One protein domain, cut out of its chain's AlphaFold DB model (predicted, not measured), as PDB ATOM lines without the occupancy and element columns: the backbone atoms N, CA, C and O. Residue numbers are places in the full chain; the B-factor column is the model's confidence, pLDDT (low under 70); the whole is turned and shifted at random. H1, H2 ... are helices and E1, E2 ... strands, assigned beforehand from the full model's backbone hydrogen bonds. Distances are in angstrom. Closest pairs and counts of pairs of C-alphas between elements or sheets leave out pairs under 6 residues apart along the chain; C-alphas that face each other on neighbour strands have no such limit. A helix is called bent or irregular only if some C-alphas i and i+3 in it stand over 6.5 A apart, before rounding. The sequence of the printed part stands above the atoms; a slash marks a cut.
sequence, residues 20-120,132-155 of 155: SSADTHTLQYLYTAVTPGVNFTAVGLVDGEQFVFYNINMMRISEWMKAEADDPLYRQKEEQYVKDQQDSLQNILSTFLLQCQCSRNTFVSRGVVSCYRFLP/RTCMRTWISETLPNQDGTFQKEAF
ATOM      1  N   SER A  20    -172.579 -78.784 133.548       52.19
ATOM      2  CA  SER A  20    -171.598 -77.920 132.911       52.19
ATOM      3  C   SER A  20    -170.468 -77.776 133.921       52.19
ATOM      4  O   SER A  20    -170.517 -76.930 134.814       52.19
ATOM      5  N   SER A  21    -169.511 -78.700 133.865       54.34
ATOM      6  CA  SER A  21    -168.243 -78.559 134.556       54.34
ATOM      7  C   SER A  21    -167.513 -77.455 133.812       54.34
ATOM      8  O   SER A  21    -167.043 -77.662 132.697       54.34
ATOM      9  N   ALA A  22    -167.520 -76.247 134.369       57.53
ATOM     10  CA  ALA A  22    -166.667 -75.186 133.865       57.53
ATOM     11  C   ALA A  22    -165.223 -75.569 134.200       57.53
ATOM     12  O   ALA A  22    -164.905 -75.751 135.378       57.53
ATOM     13  N   ASP A  23    -164.374 -75.707 133.185       64.69
ATOM     14  CA  ASP A  23    -162.950 -75.915 133.416       64.69
ATOM     15  C   ASP A  23    -162.351 -74.603 133.939       64.69
ATOM     16  O   ASP A  23    -162.532 -73.509 133.386       64.69
ATOM     17  N   THR A  24    -161.697 -74.701 135.094       67.50
ATOM     18  CA  THR A  24    -161.011 -73.579 135.729       67.50
ATOM     19  C   THR A  24    -159.565 -73.566 135.276       67.50
ATOM     20  O   THR A  24    -158.805 -74.454 135.658       67.50
ATOM     21  N   HIS A  25    -159.183 -72.534 134.530       75.12
ATOM     22  CA  HIS A  25    -157.789 -72.306 134.168       75.12
ATOM     23  C   HIS A  25    -157.155 -71.280 135.108       75.12
ATOM     24  O   HIS A  25    -157.772 -70.268 135.473       75.12
ATOM     25  N   THR A  26    -155.908 -71.535 135.490       77.62
ATOM     26  CA  THR A  26    -155.140 -70.688 136.406       77.62
ATOM     27  C   THR A  26    -153.956 -70.068 135.680       77.62
ATOM     28  O   THR A  26    -153.063 -70.771 135.221       77.62
ATOM     29  N   LEU A  27    -153.907 -68.738 135.640       82.25
ATOM     30  CA  LEU A  27    -152.753 -67.978 135.165       82.25
ATOM     31  C   LEU A  27    -151.977 -67.456 136.375       82.25
ATOM     32  O   LEU A  27    -152.549 -66.764 137.212       82.25
ATOM     33  N   GLN A  28    -150.686 -67.755 136.480       83.50
ATOM     34  CA  GLN A  28    -149.845 -67.297 137.590       83.50
ATOM     35  C   GLN A  28    -148.586 -66.619 137.077       83.50
ATOM     36  O   GLN A  28    -148.002 -67.067 136.100       83.50
ATOM     37  N   TYR A  29    -148.130 -65.590 137.782       83.50
ATOM     38  CA  TYR A  29    -146.811 -65.006 137.593       83.50
ATOM     39  C   TYR A  29    -146.018 -65.069 138.889       83.50
ATOM     40  O   TYR A  29    -146.464 -64.574 139.926       83.50
ATOM     41  N   LEU A  30    -144.831 -65.659 138.808       88.81
ATOM     42  CA  LEU A  30    -143.858 -65.732 139.887       88.81
ATOM     43  C   LEU A  30    -142.776 -64.687 139.632       88.81
ATOM     44  O   LEU A  30    -142.017 -64.791 138.668       88.81
ATOM     45  N   TYR A  31    -142.698 -63.685 140.497       86.38
ATOM     46  CA  TYR A  31    -141.718 -62.612 140.420       86.38
ATOM     47  C   TYR A  31    -140.616 -62.832 141.448       86.38
ATOM     48  O   TYR A  31    -140.883 -63.223 142.582       86.38
ATOM     49  N   THR A  32    -139.372 -62.560 141.075       85.31
ATOM     50  CA  THR A  32    -138.248 -62.499 142.016       85.31
ATOM     51  C   THR A  32    -137.440 -61.240 141.746       85.31
ATOM     52  O   THR A  32    -137.096 -60.971 140.597       85.31
ATOM     53  N   ALA A  33    -137.129 -60.482 142.796       81.94
ATOM     54  CA  ALA A  33    -136.215 -59.347 142.751       81.94
ATOM     55  C   ALA A  33    -135.120 -59.483 143.809       81.94
ATOM     56  O   ALA A  33    -135.404 -59.833 144.954       81.94
ATOM     57  N   VAL A  34    -133.879 -59.173 143.430       80.62
ATOM     58  CA  VAL A  34    -132.710 -59.238 144.320       80.62
ATOM     59  C   VAL A  34    -131.965 -57.906 144.337       80.62
ATOM     60  O   VAL A  34    -131.708 -57.344 143.276       80.62
ATOM     61  N   THR A  35    -131.586 -57.416 145.520       73.25
ATOM     62  CA  THR A  35    -130.804 -56.174 145.713       73.25
ATOM     63  C   THR A  35    -129.408 -56.450 146.296       73.25
ATOM     64  O   THR A  35    -129.233 -57.480 146.946       73.25
ATOM     65  N   PRO A  36    -128.405 -55.552 146.138       64.56
ATOM     66  CA  PRO A  36    -128.406 -54.289 145.382       64.56
ATOM     67  C   PRO A  36    -128.234 -54.494 143.863       64.56
ATOM     68  O   PRO A  36    -127.660 -55.487 143.435       64.56
ATOM     69  N   GLY A  37    -128.716 -53.546 143.047       63.81
ATOM     70  CA  GLY A  37    -128.626 -53.629 141.576       63.81
ATOM     71  C   GLY A  37    -129.686 -54.541 140.952       63.81
ATOM     72  O   GLY A  37    -129.340 -55.492 140.265       63.81
ATOM     73  N   VAL A  38    -130.958 -54.243 141.250       67.38
ATOM     74  CA  VAL A  38    -132.168 -55.050 141.007       67.38
ATOM     75  C   VAL A  38    -132.044 -56.043 139.847       67.38
ATOM     76  O   VAL A  38    -132.271 -55.704 138.688       67.38
ATOM     77  N   ASN A  39    -131.761 -57.301 140.187       82.62
ATOM     78  CA  ASN A  39    -131.982 -58.419 139.277       82.62
ATOM     79  C   ASN A  39    -133.441 -58.837 139.408       82.62
ATOM     80  O   ASN A  39    -133.856 -59.240 140.493       82.62
ATOM     81  N   PHE A  40    -134.201 -58.733 138.319       87.56
ATOM     82  CA  PHE A  40    -135.611 -59.104 138.267       87.56
ATOM     83  C   PHE A  40    -135.831 -60.280 137.321       87.56
ATOM     84  O   PHE A  40    -135.273 -60.322 136.221       87.56
ATOM     85  N   THR A  41    -136.677 -61.213 137.746       92.31
ATOM     86  CA  THR A  41    -137.178 -62.299 136.907       92.31
ATOM     87  C   THR A  41    -138.682 -62.455 137.074       92.31
ATOM     88  O   THR A  41    -139.179 -62.373 138.199       92.31
ATOM     89  N   ALA A  42    -139.381 -62.762 135.984       91.06
ATOM     90  CA  ALA A  42    -140.779 -63.173 135.997       91.06
ATOM     91  C   ALA A  42    -140.946 -64.524 135.292       91.06
ATOM     92  O   ALA A  42    -140.384 -64.743 134.219       91.06
ATOM     93  N   VAL A  43    -141.738 -65.415 135.882       93.31
ATOM     94  CA  VAL A  43    -142.125 -66.701 135.290       93.31
ATOM     95  C   VAL A  43    -143.640 -66.748 135.212       93.31
ATOM     96  O   VAL A  43    -144.294 -66.708 136.251       93.31
ATOM     97  N   GLY A  44    -144.197 -66.820 134.006       89.19
ATOM     98  CA  GLY A  44    -145.633 -66.981 133.799       89.19
ATOM     99  C   GLY A  44    -146.002 -68.445 133.583       89.19
ATOM    100  O   GLY A  44    -145.349 -69.149 132.806       89.19
ATOM    101  N   LEU A  45    -147.052 -68.890 134.268       88.69
ATOM    102  CA  LEU A  45    -147.578 -70.249 134.261       88.69
ATOM    103  C   LEU A  45    -149.056 -70.245 133.855       88.69
ATOM    104  O   LEU A  45    -149.830 -69.462 134.404       88.69
ATOM    105  N   VAL A  46    -149.458 -71.153 132.970       84.94
ATOM    106  CA  VAL A  46    -150.863 -71.516 132.721       84.94
ATOM    107  C   VAL A  46    -151.044 -72.940 133.221       84.94
ATOM    108  O   VAL A  46    -150.315 -73.832 132.807       84.94
ATOM    109  N   ASP A  47    -151.942 -73.142 134.183       85.25
ATOM    110  CA  ASP A  47    -152.192 -74.438 134.834       85.25
ATOM    111  C   ASP A  47    -150.924 -75.112 135.389       85.25
ATOM    112  O   ASP A  47    -150.804 -76.331 135.472       85.25
ATOM    113  N   GLY A  48    -149.959 -74.286 135.806       86.06
ATOM    114  CA  GLY A  48    -148.660 -74.725 136.316       86.06
ATOM    115  C   GLY A  48    -147.603 -74.972 135.237       86.06
ATOM    116  O   GLY A  48    -146.429 -75.111 135.577       86.06
ATOM    117  N   GLU A  49    -147.969 -74.962 133.955       88.69
ATOM    118  CA  GLU A  49    -147.032 -75.071 132.843       88.69
ATOM    119  C   GLU A  49    -146.474 -73.700 132.455       88.69
ATOM    120  O   GLU A  49    -147.206 -72.734 132.239       88.69
ATOM    121  N   GLN A  50    -145.149 -73.603 132.354       91.75
ATOM    122  CA  GLN A  50    -144.490 -72.353 132.003       91.75
ATOM    123  C   GLN A  50    -144.760 -71.969 130.548       91.75
ATOM    124  O   GLN A  50    -144.427 -72.715 129.624       91.75
ATOM    125  N   PHE A  51    -145.254 -70.750 130.346       87.81
ATOM    126  CA  PHE A  51    -145.471 -70.178 129.016       87.81
ATOM    127  C   PHE A  51    -144.566 -68.977 128.724       87.81
ATOM    128  O   PHE A  51    -144.264 -68.715 127.562       87.81
ATOM    129  N   VAL A  52    -144.087 -68.270 129.755       90.44
ATOM    130  CA  VAL A  52    -143.168 -67.134 129.597       90.44
ATOM    131  C   VAL A  52    -142.109 -67.105 130.694       90.44
ATOM    132  O   VAL A  52    -142.365 -67.407 131.859       90.44
ATOM    133  N   PHE A  53    -140.896 -66.730 130.306       92.81
ATOM    134  CA  PHE A  53    -139.800 -66.364 131.190       92.81
ATOM    135  C   PHE A  53    -139.283 -64.987 130.793       92.81
ATOM    136  O   PHE A  53    -138.997 -64.740 129.623       92.81
ATOM    137  N   TYR A  54    -139.114 -64.111 131.771       92.88
ATOM    138  CA  TYR A  54    -138.533 -62.790 131.599       92.88
ATOM    139  C   TYR A  54    -137.411 -62.575 132.607       92.88
ATOM    140  O   TYR A  54    -137.533 -62.933 133.780       92.88
ATOM    141  N   ASN A  55    -136.343 -61.931 132.158       91.50
ATOM    142  CA  ASN A  55    -135.398 -61.233 133.011       91.50
ATOM    143  C   ASN A  55    -135.038 -59.884 132.374       91.50
ATOM    144  O   ASN A  55    -135.403 -59.608 131.233       91.50
ATOM    145  N   ILE A  56    -134.262 -59.070 133.086       86.38
ATOM    146  CA  ILE A  56    -133.863 -57.728 132.629       86.38
ATOM    147  C   ILE A  56    -133.159 -57.691 131.256       86.38
ATOM    148  O   ILE A  56    -133.066 -56.630 130.650       86.38
ATOM    149  N   ASN A  57    -132.650 -58.827 130.767       89.88
ATOM    150  CA  ASN A  57    -131.909 -58.929 129.510       89.88
ATOM    151  C   ASN A  57    -132.734 -59.540 128.368       89.88
ATOM    152  O   ASN A  57    -132.416 -59.307 127.205       89.88
ATOM    153  N   MET A  58    -133.733 -60.376 128.668       91.50
ATOM    154  CA  MET A  58    -134.463 -61.132 127.650       91.50
ATOM    155  C   MET A  58    -135.836 -61.620 128.112       91.50
ATOM    156  O   MET A  58    -136.058 -61.915 129.286       91.50
ATOM    157  N   MET A  59    -136.718 -61.817 127.131       91.00
ATOM    158  CA  MET A  59    -137.979 -62.537 127.275       91.00
ATOM    159  C   MET A  59    -137.986 -63.767 126.368       91.00
ATOM    160  O   MET A  59    -137.632 -63.687 125.192       91.00
ATOM    161  N   ARG A  60    -138.428 -64.902 126.906       92.06
ATOM    162  CA  ARG A  60    -138.628 -66.151 126.178       92.06
ATOM    163  C   ARG A  60    -140.053 -66.638 126.391       92.06
ATOM    164  O   ARG A  60    -140.482 -66.796 127.527       92.06
ATOM    165  N   ILE A  61    -140.745 -66.917 125.295       88.06
ATOM    166  CA  ILE A  61    -142.074 -67.537 125.291       88.06
ATOM    167  C   ILE A  61    -141.898 -69.014 124.905       88.06
ATOM    168  O   ILE A  61    -141.028 -69.340 124.091       88.06
ATOM    169  N   SER A  62    -142.657 -69.905 125.539       88.75
ATOM    170  CA  SER A  62    -142.602 -71.353 125.310       88.75
ATOM    171  C   SER A  62    -143.092 -71.734 123.912       88.75
ATOM    172  O   SER A  62    -143.919 -71.050 123.314       88.75
ATOM    173  N   GLU A  63    -142.597 -72.857 123.387       88.19
ATOM    174  CA  GLU A  63    -142.873 -73.286 122.007       88.19
ATOM    175  C   GLU A  63    -144.348 -73.604 121.749       88.19
ATOM    176  O   GLU A  63    -144.846 -73.358 120.654       88.19
ATOM    177  N   TRP A  64    -145.076 -74.097 122.751       85.12
ATOM    178  CA  TRP A  64    -146.507 -74.377 122.615       85.12
ATOM    179  C   TRP A  64    -147.361 -73.102 122.490       85.12
ATOM    180  O   TRP A  64    -148.473 -73.164 121.980       85.12
ATOM    181  N   MET A  65    -146.811 -71.936 122.855       83.06
ATOM    182  CA  MET A  65    -147.412 -70.615 122.634       83.06
ATOM    183  C   MET A  65    -146.915 -69.942 121.351       83.06
ATOM    184  O   MET A  65    -147.157 -68.754 121.155       83.06
ATOM    185  N   LYS A  66    -146.193 -70.647 120.469       77.12
ATOM    186  CA  LYS A  66    -145.503 -70.025 119.328       77.12
ATOM    187  C   LYS A  66    -146.424 -69.209 118.416       77.12
ATOM    188  O   LYS A  66    -146.013 -68.143 117.978       77.12
ATOM    189  N   ALA A  67    -147.655 -69.670 118.185       79.56
ATOM    190  CA  ALA A  67    -148.633 -68.934 117.380       79.56
ATOM    191  C   ALA A  67    -148.891 -67.520 117.929       79.56
ATOM    192  O   ALA A  67    -148.896 -66.562 117.165       79.56
ATOM    193  N   GLU A  68    -149.007 -67.389 119.252       78.00
ATOM    194  CA  GLU A  68    -149.173 -66.095 119.923       78.00
ATOM    195  C   GLU A  68    -147.839 -65.360 120.097       78.00
ATOM    196  O   GLU A  68    -147.769 -64.140 120.018       78.00
ATOM    197  N   ALA A  69    -146.740 -66.089 120.299       75.88
ATOM    198  CA  ALA A  69    -145.405 -65.507 120.434       75.88
ATOM    199  C   ALA A  69    -144.917 -64.808 119.155       75.88
ATOM    200  O   ALA A  69    -144.108 -63.877 119.243       75.88
ATOM    201  N   ASP A  70    -145.370 -65.293 117.996       82.38
ATOM    202  CA  ASP A  70    -145.082 -64.732 116.678       82.38
ATOM    203  C   ASP A  70    -145.962 -63.499 116.373       82.38
ATOM    204  O   ASP A  70    -145.611 -62.734 115.472       82.38
ATOM    205  N   ASP A  71    -147.036 -63.243 117.141       86.50
ATOM    206  CA  ASP A  71    -147.782 -61.977 117.103       86.50
ATOM    207  C   ASP A  71    -146.986 -60.863 117.822       86.50
ATOM    208  O   ASP A  71    -146.812 -60.891 119.052       86.50
ATOM    209  N   PRO A  72    -146.519 -59.825 117.096       87.19
ATOM    210  CA  PRO A  72    -145.791 -58.712 117.697       87.19
ATOM    211  C   PRO A  72    -146.595 -57.971 118.770       87.19
ATOM    212  O   PRO A  72    -146.004 -57.455 119.720       87.19
ATOM    213  N   LEU A  73    -147.925 -57.911 118.638       87.50
ATOM    214  CA  LEU A  73    -148.783 -57.196 119.576       87.50
ATOM    215  C   LEU A  73    -148.907 -57.950 120.902       87.50
ATOM    216  O   LEU A  73    -148.809 -57.330 121.963       87.50
ATOM    217  N   TYR A  74    -149.104 -59.270 120.855       81.94
ATOM    218  CA  TYR A  74    -149.087 -60.113 122.050       81.94
ATOM    219  C   TYR A  74    -147.751 -59.983 122.784       81.94
ATOM    220  O   TYR A  74    -147.722 -59.642 123.969       81.94
ATOM    221  N   ARG A  75    -146.637 -60.148 122.059       84.00
ATOM    222  CA  ARG A  75    -145.290 -60.025 122.628       84.00
ATOM    223  C   ARG A  75    -145.063 -58.658 123.279       84.00
ATOM    224  O   ARG A  75    -144.540 -58.602 124.388       84.00
ATOM    225  N   GLN A  76    -145.470 -57.571 122.623       88.38
ATOM    226  CA  GLN A  76    -145.326 -56.221 123.169       88.38
ATOM    227  C   GLN A  76    -146.140 -56.027 124.455       88.38
ATOM    228  O   GLN A  76    -145.644 -55.426 125.408       88.38
ATOM    229  N   LYS A  77    -147.380 -56.528 124.498       86.38
ATOM    230  CA  LYS A  77    -148.234 -56.445 125.692       86.38
ATOM    231  C   LYS A  77    -147.640 -57.215 126.866       86.38
ATOM    232  O   LYS A  77    -147.615 -56.687 127.975       86.38
ATOM    233  N   GLU A  78    -147.151 -58.426 126.616       84.94
ATOM    234  CA  GLU A  78    -146.526 -59.257 127.644       84.94
ATOM    235  C   GLU A  78    -145.254 -58.595 128.188       84.94
ATOM    236  O   GLU A  78    -145.061 -58.510 129.400       84.94
ATOM    237  N   GLU A  79    -144.429 -58.034 127.299       87.69
ATOM    238  CA  GLU A  79    -143.215 -57.312 127.678       87.69
ATOM    239  C   GLU A  79    -143.521 -56.057 128.510       87.69
ATOM    240  O   GLU A  79    -142.852 -55.799 129.512       87.69
ATOM    241  N   GLN A  80    -144.543 -55.284 128.131       88.44
ATOM    242  CA  GLN A  80    -144.972 -54.126 128.915       88.44
ATOM    243  C   GLN A  80    -145.472 -54.553 130.299       88.44
ATOM    244  O   GLN A  80    -145.071 -53.968 131.301       88.44
ATOM    245  N   TYR A  81    -146.286 -55.610 130.368       84.69
ATOM    246  CA  TYR A  81    -146.834 -56.111 131.626       84.69
ATOM    247  C   TYR A  81    -145.736 -56.488 132.627       84.69
ATOM    248  O   TYR A  81    -145.781 -56.066 133.785       84.69
ATOM    249  N   VAL A  82    -144.720 -57.246 132.197       84.06
ATOM    250  CA  VAL A  82    -143.621 -57.651 133.091       84.06
ATOM    251  C   VAL A  82    -142.717 -56.477 133.485       84.06
ATOM    252  O   VAL A  82    -142.249 -56.452 134.623       84.06
ATOM    253  N   LYS A  83    -142.526 -55.479 132.608       88.12
ATOM    254  CA  LYS A  83    -141.802 -54.236 132.940       88.12
ATOM    255  C   LYS A  83    -142.544 -53.399 133.978       88.12
ATOM    256  O   LYS A  83    -141.934 -52.975 134.953       88.12
ATOM    257  N   ASP A  84    -143.859 -53.248 133.847       86.56
ATOM    258  CA  ASP A  84    -144.666 -52.524 134.832       86.56
ATOM    259  C   ASP A  84    -144.584 -53.189 136.221       86.56
ATOM    260  O   ASP A  84    -144.525 -52.511 137.250       86.56
ATOM    261  N   GLN A  85    -144.546 -54.529 136.271       83.25
ATOM    262  CA  GLN A  85    -144.344 -55.258 137.530       83.25
ATOM    263  C   GLN A  85    -142.931 -55.082 138.087       83.25
ATOM    264  O   GLN A  85    -142.777 -54.922 139.300       83.25
ATOM    265  N   GLN A  86    -141.913 -55.078 137.225       84.56
ATOM    266  CA  GLN A  86    -140.544 -54.773 137.625       84.56
ATOM    267  C   GLN A  86    -140.466 -53.387 138.273       84.56
ATOM    268  O   GLN A  86    -139.981 -53.276 139.399       84.56
ATOM    269  N   ASP A  87    -140.975 -52.350 137.610       86.38
ATOM    270  CA  ASP A  87    -140.917 -50.967 138.094       86.38
ATOM    271  C   ASP A  87    -141.710 -50.793 139.397       86.38
ATOM    272  O   ASP A  87    -141.247 -50.157 140.348       86.38
ATOM    273  N   SER A  88    -142.883 -51.427 139.498       82.25
ATOM    274  CA  SER A  88    -143.666 -51.434 140.736       82.25
ATOM    275  C   SER A  88    -142.896 -52.071 141.893       82.25
ATOM    276  O   SER A  88    -142.890 -51.519 142.995       82.25
ATOM    277  N   LEU A  89    -142.228 -53.202 141.658       78.12
ATOM    278  CA  LEU A  89    -141.451 -53.887 142.687       78.12
ATOM    279  C   LEU A  89    -140.190 -53.101 143.065       78.12
ATOM    280  O   LEU A  89    -139.845 -53.037 144.244       78.12
ATOM    281  N   GLN A  90    -139.535 -52.449 142.100       80.56
ATOM    282  CA  GLN A  90    -138.419 -51.539 142.364       80.56
ATOM    283  C   GLN A  90    -138.830 -50.388 143.282       80.56
ATOM    284  O   GLN A  90    -138.109 -50.082 144.235       80.56
ATOM    285  N   ASN A  91    -139.996 -49.787 143.039       82.19
ATOM    286  CA  ASN A  91    -140.525 -48.721 143.883       82.19
ATOM    287  C   ASN A  91    -140.819 -49.218 145.306       82.19
ATOM    288  O   ASN A  91    -140.349 -48.609 146.265       82.19
ATOM    289  N   ILE A  92    -141.509 -50.357 145.448       78.12
ATOM    290  CA  ILE A  92    -141.817 -50.961 146.759       78.12
ATOM    291  C   ILE A  92    -140.532 -51.256 147.540       78.12
ATOM    292  O   ILE A  92    -140.411 -50.880 148.707       78.12
ATOM    293  N   LEU A  93    -139.544 -51.881 146.895       76.00
ATOM    294  CA  LEU A  93    -138.267 -52.200 147.531       76.00
ATOM    295  C   LEU A  93    -137.486 -50.944 147.911       76.00
ATOM    296  O   LEU A  93    -136.924 -50.891 149.000       76.00
ATOM    297  N   SER A  94    -137.471 -49.922 147.057       78.44
ATOM    298  CA  SER A  94    -136.788 -48.658 147.351       78.44
ATOM    299  C   SER A  94    -137.400 -47.968 148.570       78.44
ATOM    300  O   SER A  94    -136.672 -47.549 149.470       78.44
ATOM    301  N   THR A  95    -138.732 -47.908 148.650       78.62
ATOM    302  CA  THR A  95    -139.444 -47.383 149.821       78.62
ATOM    303  C   THR A  95    -139.131 -48.195 151.077       78.62
ATOM    304  O   THR A  95    -138.809 -47.615 152.113       78.62
ATOM    305  N   PHE A  96    -139.160 -49.525 150.986       75.06
ATOM    306  CA  PHE A  96    -138.868 -50.404 152.114       75.06
ATOM    307  C   PHE A  96    -137.436 -50.225 152.641       75.06
ATOM    308  O   PHE A  96    -137.232 -50.033 153.840       75.06
ATOM    309  N   LEU A  97    -136.441 -50.210 151.748       74.19
ATOM    310  CA  LEU A  97    -135.032 -50.024 152.105       74.19
ATOM    311  C   LEU A  97    -134.770 -48.674 152.784       74.19
ATOM    312  O   LEU A  97    -133.946 -48.603 153.699       74.19
ATOM    313  N   LEU A  98    -135.470 -47.616 152.358       75.94
ATOM    314  CA  LEU A  98    -135.435 -46.310 153.021       75.94
ATOM    315  C   LEU A  98    -136.048 -46.382 154.423       75.94
ATOM    316  O   LEU A  98    -135.456 -45.873 155.374       75.94
ATOM    317  N   GLN A  99    -137.206 -47.032 154.558       71.31
ATOM    318  CA  GLN A  99    -137.941 -47.110 155.820       71.31
ATOM    319  C   GLN A  99    -137.197 -47.927 156.883       71.31
ATOM    320  O   GLN A  99    -137.115 -47.501 158.033       71.31
ATOM    321  N   CYS A 100    -136.626 -49.072 156.514       70.06
ATOM    322  CA  CYS A 100    -135.901 -49.922 157.456       70.06
ATOM    323  C   CYS A 100    -134.429 -49.499 157.647       70.06
ATOM    324  O   CYS A 100    -133.724 -50.075 158.473       70.06
ATOM    325  N   GLN A 101    -133.954 -48.493 156.892       67.81
ATOM    326  CA  GLN A 101    -132.553 -48.044 156.842       67.81
ATOM    327  C   GLN A 101    -131.561 -49.165 156.464       67.81
ATOM    328  O   GLN A 101    -130.367 -49.089 156.760       67.81
ATOM    329  N   CYS A 102    -132.028 -50.206 155.772       65.44
ATOM    330  CA  CYS A 102    -131.263 -51.429 155.529       65.44
ATOM    331  C   CYS A 102    -130.372 -51.385 154.279       65.44
ATOM    332  O   CYS A 102    -130.111 -52.422 153.669       65.44
ATOM    333  N   SER A 103    -129.889 -50.211 153.871       57.06
ATOM    334  CA  SER A 103    -129.226 -49.986 152.573       57.06
ATOM    335  C   SER A 103    -127.959 -50.820 152.305       57.06
ATOM    336  O   SER A 103    -127.428 -50.772 151.198       57.06
ATOM    337  N   ARG A 104    -127.470 -51.591 153.288       56.69
ATOM    338  CA  ARG A 104    -126.283 -52.459 153.181       56.69
ATOM    339  C   ARG A 104    -126.587 -53.954 153.025       56.69
ATOM    340  O   ARG A 104    -125.650 -54.707 152.779       56.69
ATOM    341  N   ASN A 105    -127.841 -54.386 153.163       62.38
ATOM    342  CA  ASN A 105    -128.196 -55.807 153.125       62.38
ATOM    343  C   ASN A 105    -128.747 -56.212 151.748       62.38
ATOM    344  O   ASN A 105    -129.421 -55.430 151.080       62.38
ATOM    345  N   THR A 106    -128.473 -57.449 151.328       63.12
ATOM    346  CA  THR A 106    -129.110 -58.075 150.158       63.12
ATOM    347  C   THR A 106    -130.504 -58.557 150.548       63.12
ATOM    348  O   THR A 106    -130.658 -59.323 151.504       63.12
ATOM    349  N   PHE A 107    -131.513 -58.137 149.788       68.56
ATOM    350  CA  PHE A 107    -132.896 -58.580 149.947       68.56
ATOM    351  C   PHE A 107    -133.307 -59.433 148.762       68.56
ATOM    352  O   PHE A 107    -132.967 -59.115 147.622       68.56
ATOM    353  N   VAL A 108    -134.066 -60.490 149.040       65.81
ATOM    354  CA  VAL A 108    -134.724 -61.306 148.023       65.81
ATOM    355  C   VAL A 108    -136.224 -61.151 148.221       65.81
ATOM    356  O   VAL A 108    -136.785 -61.612 149.210       65.81
ATOM    357  N   SER A 109    -136.889 -60.495 147.280       68.38
ATOM    358  CA  SER A 109    -138.346 -60.395 147.270       68.38
ATOM    359  C   SER A 109    -138.934 -61.364 146.264       68.38
ATOM    360  O   SER A 109    -138.488 -61.414 145.118       68.38
ATOM    361  N   ARG A 110    -139.921 -62.143 146.703       72.44
ATOM    362  CA  ARG A 110    -140.684 -63.085 145.887       72.44
ATOM    363  C   ARG A 110    -142.146 -62.660 145.867       72.44
ATOM    364  O   ARG A 110    -142.766 -62.481 146.909       72.44
ATOM    365  N   GLY A 111    -142.706 -62.514 144.678       69.00
ATOM    366  CA  GLY A 111    -144.114 -62.195 144.478       69.00
ATOM    367  C   GLY A 111    -144.831 -63.289 143.721       69.00
ATOM    368  O   GLY A 111    -144.241 -63.916 142.842       69.00
ATOM    369  N   VAL A 112    -146.109 -63.482 144.026       71.44
ATOM    370  CA  VAL A 112    -147.010 -64.304 143.222       71.44
ATOM    371  C   VAL A 112    -148.250 -63.486 142.889       71.44
ATOM    372  O   VAL A 112    -148.908 -62.938 143.775       71.44
ATOM    373  N   VAL A 113    -148.570 -63.394 141.603       72.25
ATOM    374  CA  VAL A 113    -149.874 -62.924 141.127       72.25
ATOM    375  C   VAL A 113    -150.588 -64.114 140.513       72.25
ATOM    376  O   VAL A 113    -150.108 -64.659 139.526       72.25
ATOM    377  N   SER A 114    -151.732 -64.497 141.070       67.44
ATOM    378  CA  SER A 114    -152.559 -65.596 140.569       67.44
ATOM    379  C   SER A 114    -153.898 -65.055 140.094       67.44
ATOM    380  O   SER A 114    -154.642 -64.447 140.861       67.44
ATOM    381  N   CYS A 115    -154.209 -65.273 138.825       66.25
ATOM    382  CA  CYS A 115    -155.463 -64.914 138.188       66.25
ATOM    383  C   CYS A 115    -156.247 -66.177 137.829       66.25
ATOM    384  O   CYS A 115    -155.726 -67.084 137.183       66.25
ATOM    385  N   TYR A 116    -157.524 -66.199 138.196       47.97
ATOM    386  CA  TYR A 116    -158.444 -67.284 137.876       47.97
ATOM    387  C   TYR A 116    -159.391 -66.841 136.763       47.97
ATOM    388  O   TYR A 116    -159.889 -65.704 136.774       47.97
ATOM    389  N   ARG A 117    -159.648 -67.740 135.810       55.44
ATOM    390  CA  ARG A 117    -160.663 -67.561 134.768       55.44
ATOM    391  C   ARG A 117    -161.533 -68.814 134.684       55.44
ATOM    392  O   ARG A 117    -161.027 -69.917 134.512       55.44
ATOM    393  N   PHE A 118    -162.845 -68.618 134.776       46.66
ATOM    394  CA  PHE A 118    -163.843 -69.659 134.538       46.66
ATOM    395  C   PHE A 118    -164.197 -69.664 133.047       46.66
ATOM    396  O   PHE A 118    -164.702 -68.654 132.552       46.66
ATOM    397  N   LEU A 119    -163.926 -70.761 132.329       44.69
ATOM    398  CA  LEU A 119    -164.377 -70.937 130.946       44.69
ATOM    399  C   LEU A 119    -165.498 -71.994 130.900       44.69
ATOM    400  O   LEU A 119    -165.284 -73.131 131.321       44.69
ATOM    401  N   PRO A 120    -166.715 -71.658 130.430       42.25
ATOM    402  CA  PRO A 120    -167.719 -72.674 130.130       42.25
ATOM    403  C   PRO A 120    -167.289 -73.478 128.889       42.25
ATOM    404  O   PRO A 120    -166.820 -72.893 127.919       42.25
ATOM    405  N   ARG A 132    -161.694 -61.694 134.949       54.16
ATOM    406  CA  ARG A 132    -160.500 -62.210 135.644       54.16
ATOM    407  C   ARG A 132    -160.555 -61.790 137.109       54.16
ATOM    408  O   ARG A 132    -160.642 -60.598 137.396       54.16
ATOM    409  N   THR A 133    -160.450 -62.740 138.031       54.44
ATOM    410  CA  THR A 133    -160.210 -62.434 139.449       54.44
ATOM    411  C   THR A 133    -158.744 -62.697 139.749       54.44
ATOM    412  O   THR A 133    -158.304 -63.841 139.672       54.44
ATOM    413  N   CYS A 134    -157.982 -61.647 140.062       57.28
ATOM    414  CA  CYS A 134    -156.549 -61.740 140.343       57.28
ATOM    415  C   CYS A 134    -156.258 -61.448 141.818       57.28
ATOM    416  O   CYS A 134    -156.653 -60.407 142.340       57.28
ATOM    417  N   MET A 135    -155.536 -62.354 142.468       57.16
ATOM    418  CA  MET A 135    -154.943 -62.180 143.790       57.16
ATOM    419  C   MET A 135    -153.449 -61.894 143.632       57.16
ATOM    420  O   MET A 135    -152.774 -62.523 142.820       57.16
ATOM    421  N   ARG A 136    -152.928 -60.939 144.401       61.97
ATOM    422  CA  ARG A 136    -151.514 -60.549 144.405       61.97
ATOM    423  C   ARG A 136    -150.978 -60.685 145.824       61.97
ATOM    424  O   ARG A 136    -151.604 -60.191 146.756       61.97
ATOM    425  N   THR A 137    -149.833 -61.336 145.974       59.59
ATOM    426  CA  THR A 137    -149.153 -61.508 147.260       59.59
ATOM    427  C   THR A 137    -147.662 -61.275 147.069       59.59
ATOM    428  O   THR A 137    -147.035 -61.945 146.247       59.59
ATOM    429  N   TRP A 138    -147.086 -60.339 147.824       54.69
ATOM    430  CA  TRP A 138    -145.645 -60.091 147.837       54.69
ATOM    431  C   TRP A 138    -145.055 -60.512 149.174       54.69
ATOM    432  O   TRP A 138    -145.593 -60.195 150.231       54.69
ATOM    433  N   ILE A 139    -143.937 -61.224 149.126       57.06
ATOM    434  CA  ILE A 139    -143.225 -61.718 150.297       57.06
ATOM    435  C   ILE A 139    -141.749 -61.356 150.129       57.06
ATOM    436  O   ILE A 139    -141.086 -61.871 149.229       57.06
ATOM    437  N   SER A 140    -141.208 -60.503 150.994       55.72
ATOM    438  CA  SER A 140    -139.763 -60.278 151.064       55.72
ATOM    439  C   SER A 140    -139.119 -61.139 152.142       55.72
ATOM    440  O   SER A 140    -139.653 -61.325 153.235       55.72
ATOM    441  N   GLU A 141    -137.942 -61.668 151.820       56.78
ATOM    442  CA  GLU A 141    -137.058 -62.365 152.746       56.78
ATOM    443  C   GLU A 141    -135.686 -61.676 152.711       56.78
ATOM    444  O   GLU A 141    -135.130 -61.372 151.648       56.78
ATOM    445  N   THR A 142    -135.126 -61.384 153.883       54.16
ATOM    446  CA  THR A 142    -133.751 -60.879 153.988       54.16
ATOM    447  C   THR A 142    -132.768 -62.040 153.907       54.16
ATOM    448  O   THR A 142    -133.093 -63.153 154.319       54.16
ATOM    449  N   LEU A 143    -131.540 -61.806 153.434       53.47
ATOM    450  CA  LEU A 143    -130.454 -62.747 153.729       53.47
ATOM    451  C   LEU A 143    -130.310 -62.934 155.254       53.47
ATOM    452  O   LEU A 143    -130.721 -62.043 156.011       53.47
ATOM    453  N   PRO A 144    -129.757 -64.074 155.715       52.34
ATOM    454  CA  PRO A 144    -129.629 -64.319 157.138       52.34
ATOM    455  C   PRO A 144    -128.756 -63.236 157.772       52.34
ATOM    456  O   PRO A 144    -127.698 -62.875 157.252       52.34
ATOM    457  N   ASN A 145    -129.217 -62.731 158.910       54.09
ATOM    458  CA  ASN A 145    -128.443 -61.902 159.815       54.09
ATOM    459  C   ASN A 145    -127.152 -62.639 160.218       54.09
ATOM    460  O   ASN A 145    -127.022 -63.854 160.052       54.09
ATOM    461  N   GLN A 146    -126.182 -61.920 160.791       49.03
ATOM    462  CA  GLN A 146    -124.910 -62.521 161.234       49.03
ATOM    463  C   GLN A 146    -125.093 -63.657 162.263       49.03
ATOM    464  O   GLN A 146    -124.193 -64.472 162.437       49.03
ATOM    465  N   ASP A 147    -126.253 -63.723 162.919       59.31
ATOM    466  CA  ASP A 147    -126.659 -64.765 163.868       59.31
ATOM    467  C   ASP A 147    -127.423 -65.944 163.220       59.31
ATOM    468  O   ASP A 147    -127.858 -66.856 163.919       59.31
ATOM    469  N   GLY A 148    -127.589 -65.944 161.893       53.09
ATOM    470  CA  GLY A 148    -128.304 -66.978 161.144       53.09
ATOM    471  C   GLY A 148    -129.830 -66.821 161.109       53.09
ATOM    472  O   GLY A 148    -130.507 -67.696 160.568       53.09
ATOM    473  N   THR A 149    -130.390 -65.739 161.663       50.94
ATOM    474  CA  THR A 149    -131.841 -65.474 161.649       50.94
ATOM    475  C   THR A 149    -132.290 -64.766 160.366       50.94
ATOM    476  O   THR A 149    -131.533 -63.995 159.784       50.94
ATOM    477  N   PHE A 150    -133.525 -64.998 159.912       49.25
ATOM    478  CA  PHE A 150    -134.101 -64.360 158.718       49.25
ATOM    479  C   PHE A 150    -135.263 -63.448 159.118       49.25
ATOM    480  O   PHE A 150    -136.073 -63.830 159.965       49.25
ATOM    481  N   GLN A 151    -135.386 -62.278 158.487       56.38
ATOM    482  CA  GLN A 151    -136.592 -61.455 158.582       56.38
ATOM    483  C   GLN A 151    -137.464 -61.680 157.344       56.38
ATOM    484  O   GLN A 151    -136.962 -61.746 156.219       56.38
ATOM    485  N   LYS A 152    -138.771 -61.840 157.566       56.03
ATOM    486  CA  LYS A 152    -139.767 -62.089 156.524       56.03
ATOM    487  C   LYS A 152    -140.929 -61.126 156.694       56.03
ATOM    488  O   LYS A 152    -141.530 -61.089 157.765       56.03
ATOM    489  N   GLU A 153    -141.260 -60.399 155.637       56.66
ATOM    490  CA  GLU A 153    -142.382 -59.463 155.625       56.66
ATOM    491  C   GLU A 153    -143.278 -59.721 154.409       56.66
ATOM    492  O   GLU A 153    -142.806 -60.073 153.327       56.66
ATOM    493  N   ALA A 154    -144.590 -59.600 154.609       50.09
ATOM    494  CA  ALA A 154    -145.588 -59.699 153.549       50.09
ATOM    495  C   ALA A 154    -146.169 -58.305 153.277       50.09
ATOM    496  O   ALA A 154    -146.457 -57.580 154.233       50.09
ATOM    497  N   PHE A 155    -146.339 -57.957 151.999       48.66
ATOM    498  CA  PHE A 155    -146.905 -56.679 151.545       48.66
ATOM    499  C   PHE A 155    -148.215 -56.878 150.784       48.66
ATOM    500  O   PHE A 155    -148.304 -57.847 149.985       48.66
TER     501      PHE A 155
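This is residues 20 to 120 and 132 to 155 of the 155 residues of the protein "MHC_I-like_Ag-recog domain-containing protein" of Ameiurus melas (UniProt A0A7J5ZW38). One twisted antiparallel sheet of seven strands has the long helix H2 laid slantwise over one of its faces. The long strands E1 and E5 run out beyond H2 at one end, while the short helix H1 sits near the E3 and E4 side and makes a corner with H2. The printed part has 125 residues, with two named helices and seven named strands in the chain order E1 E2 E3 E4 H1 H2 E5 E6 E7, and the sheet's order is E4 E3 E2 E1 E5 E6 E7. The class is mixed, helices and strands; the whole is elongated, spanning 53 by 35 by 22 A, and only just loose, close to compact, with a radius of gyration of the C-alphas of 16.8 A.

E1, residues 23 to 34, E2, residues 39 to 46, E3, residues 49 to 55, and E4, residues 58 to 61, form a meander, each strand the antiparallel neighbour of the one before. N 30 and O 43 are 2.8 A apart between E1 and E2, N 44 and O 52 2.9 A between E2 and E3, and N 53 and O 60 2.8 A between E3 and E4, each within hydrogen-bond range. H1, residues 63 to 69, is on the sheet; its closest C-alpha pair with E3 is Phe 51 and Met 65, 6.7 A. H2, residues 72 to 99, touches H1 only at the corner, and only just, with 3 pairs of C-alphas within 8 A, made by residues 74 to 75 of H2 alone; the closest are Ala 69 and Arg 75, 5.9 A, and the lines are about perpendicular at 80 degrees. H2 is on the sheet at a height over the sheet of 9.6 A, over E3, E2, E1 and E5, residues 107 to 119. It runs slantwise to the strands, at 49 degrees to E2 on the local plane; the closest C-alphas of H2 and E2 are Gln 86 and Phe 40, 6.6 A. E5 is the antiparallel neighbour of E1, with N 29 and O 113 2.8 A apart, and of E6, residues 133 to 142, with N 110 and O 139 2.8 A apart. The edge strand E7, residues 152 to 154, forms a hairpin with E6, where N 140 and O 153 are 2.9 A apart. In H2 every O i to N i+4 pair is within hydrogen-bond range; in H1 1 of 3 is, beside 3 of 4 O i to N i+3 pairs.

E1 begins at C-alpha 23 (-162.950, -75.915, 133.416) and is 36.2 A long. E2 measures 23.9 A, E3 18.1 A and E4 10.2 A. H1, 8.3 A long, is irregular: C-alphas 64 and 67 are 7.8 A apart. H2 is 40.6 A long and ends at C-alpha 99 (-137.941, -47.110, 155.820). E5 measures 38.8 A, E6 30.2 A, and E7, 7.0 A, ends at C-alpha 154 (-145.588, -59.699, 153.549).

The C-alphas of Ser 20 and Gln 146 are the two farthest apart, 56.7 A. Residues 121 to 131 are not printed, and C-alphas 120 and 132 are 13.9 A apart across the cut. Of the links that are printed whole, H2 to E5 and E6 to E7 are short and the others tight. The mean pLDDT of the printed part of this model is 73.5, with 49 residues under 70, among them 101 to 109, 114 to 120 and 132 to 155.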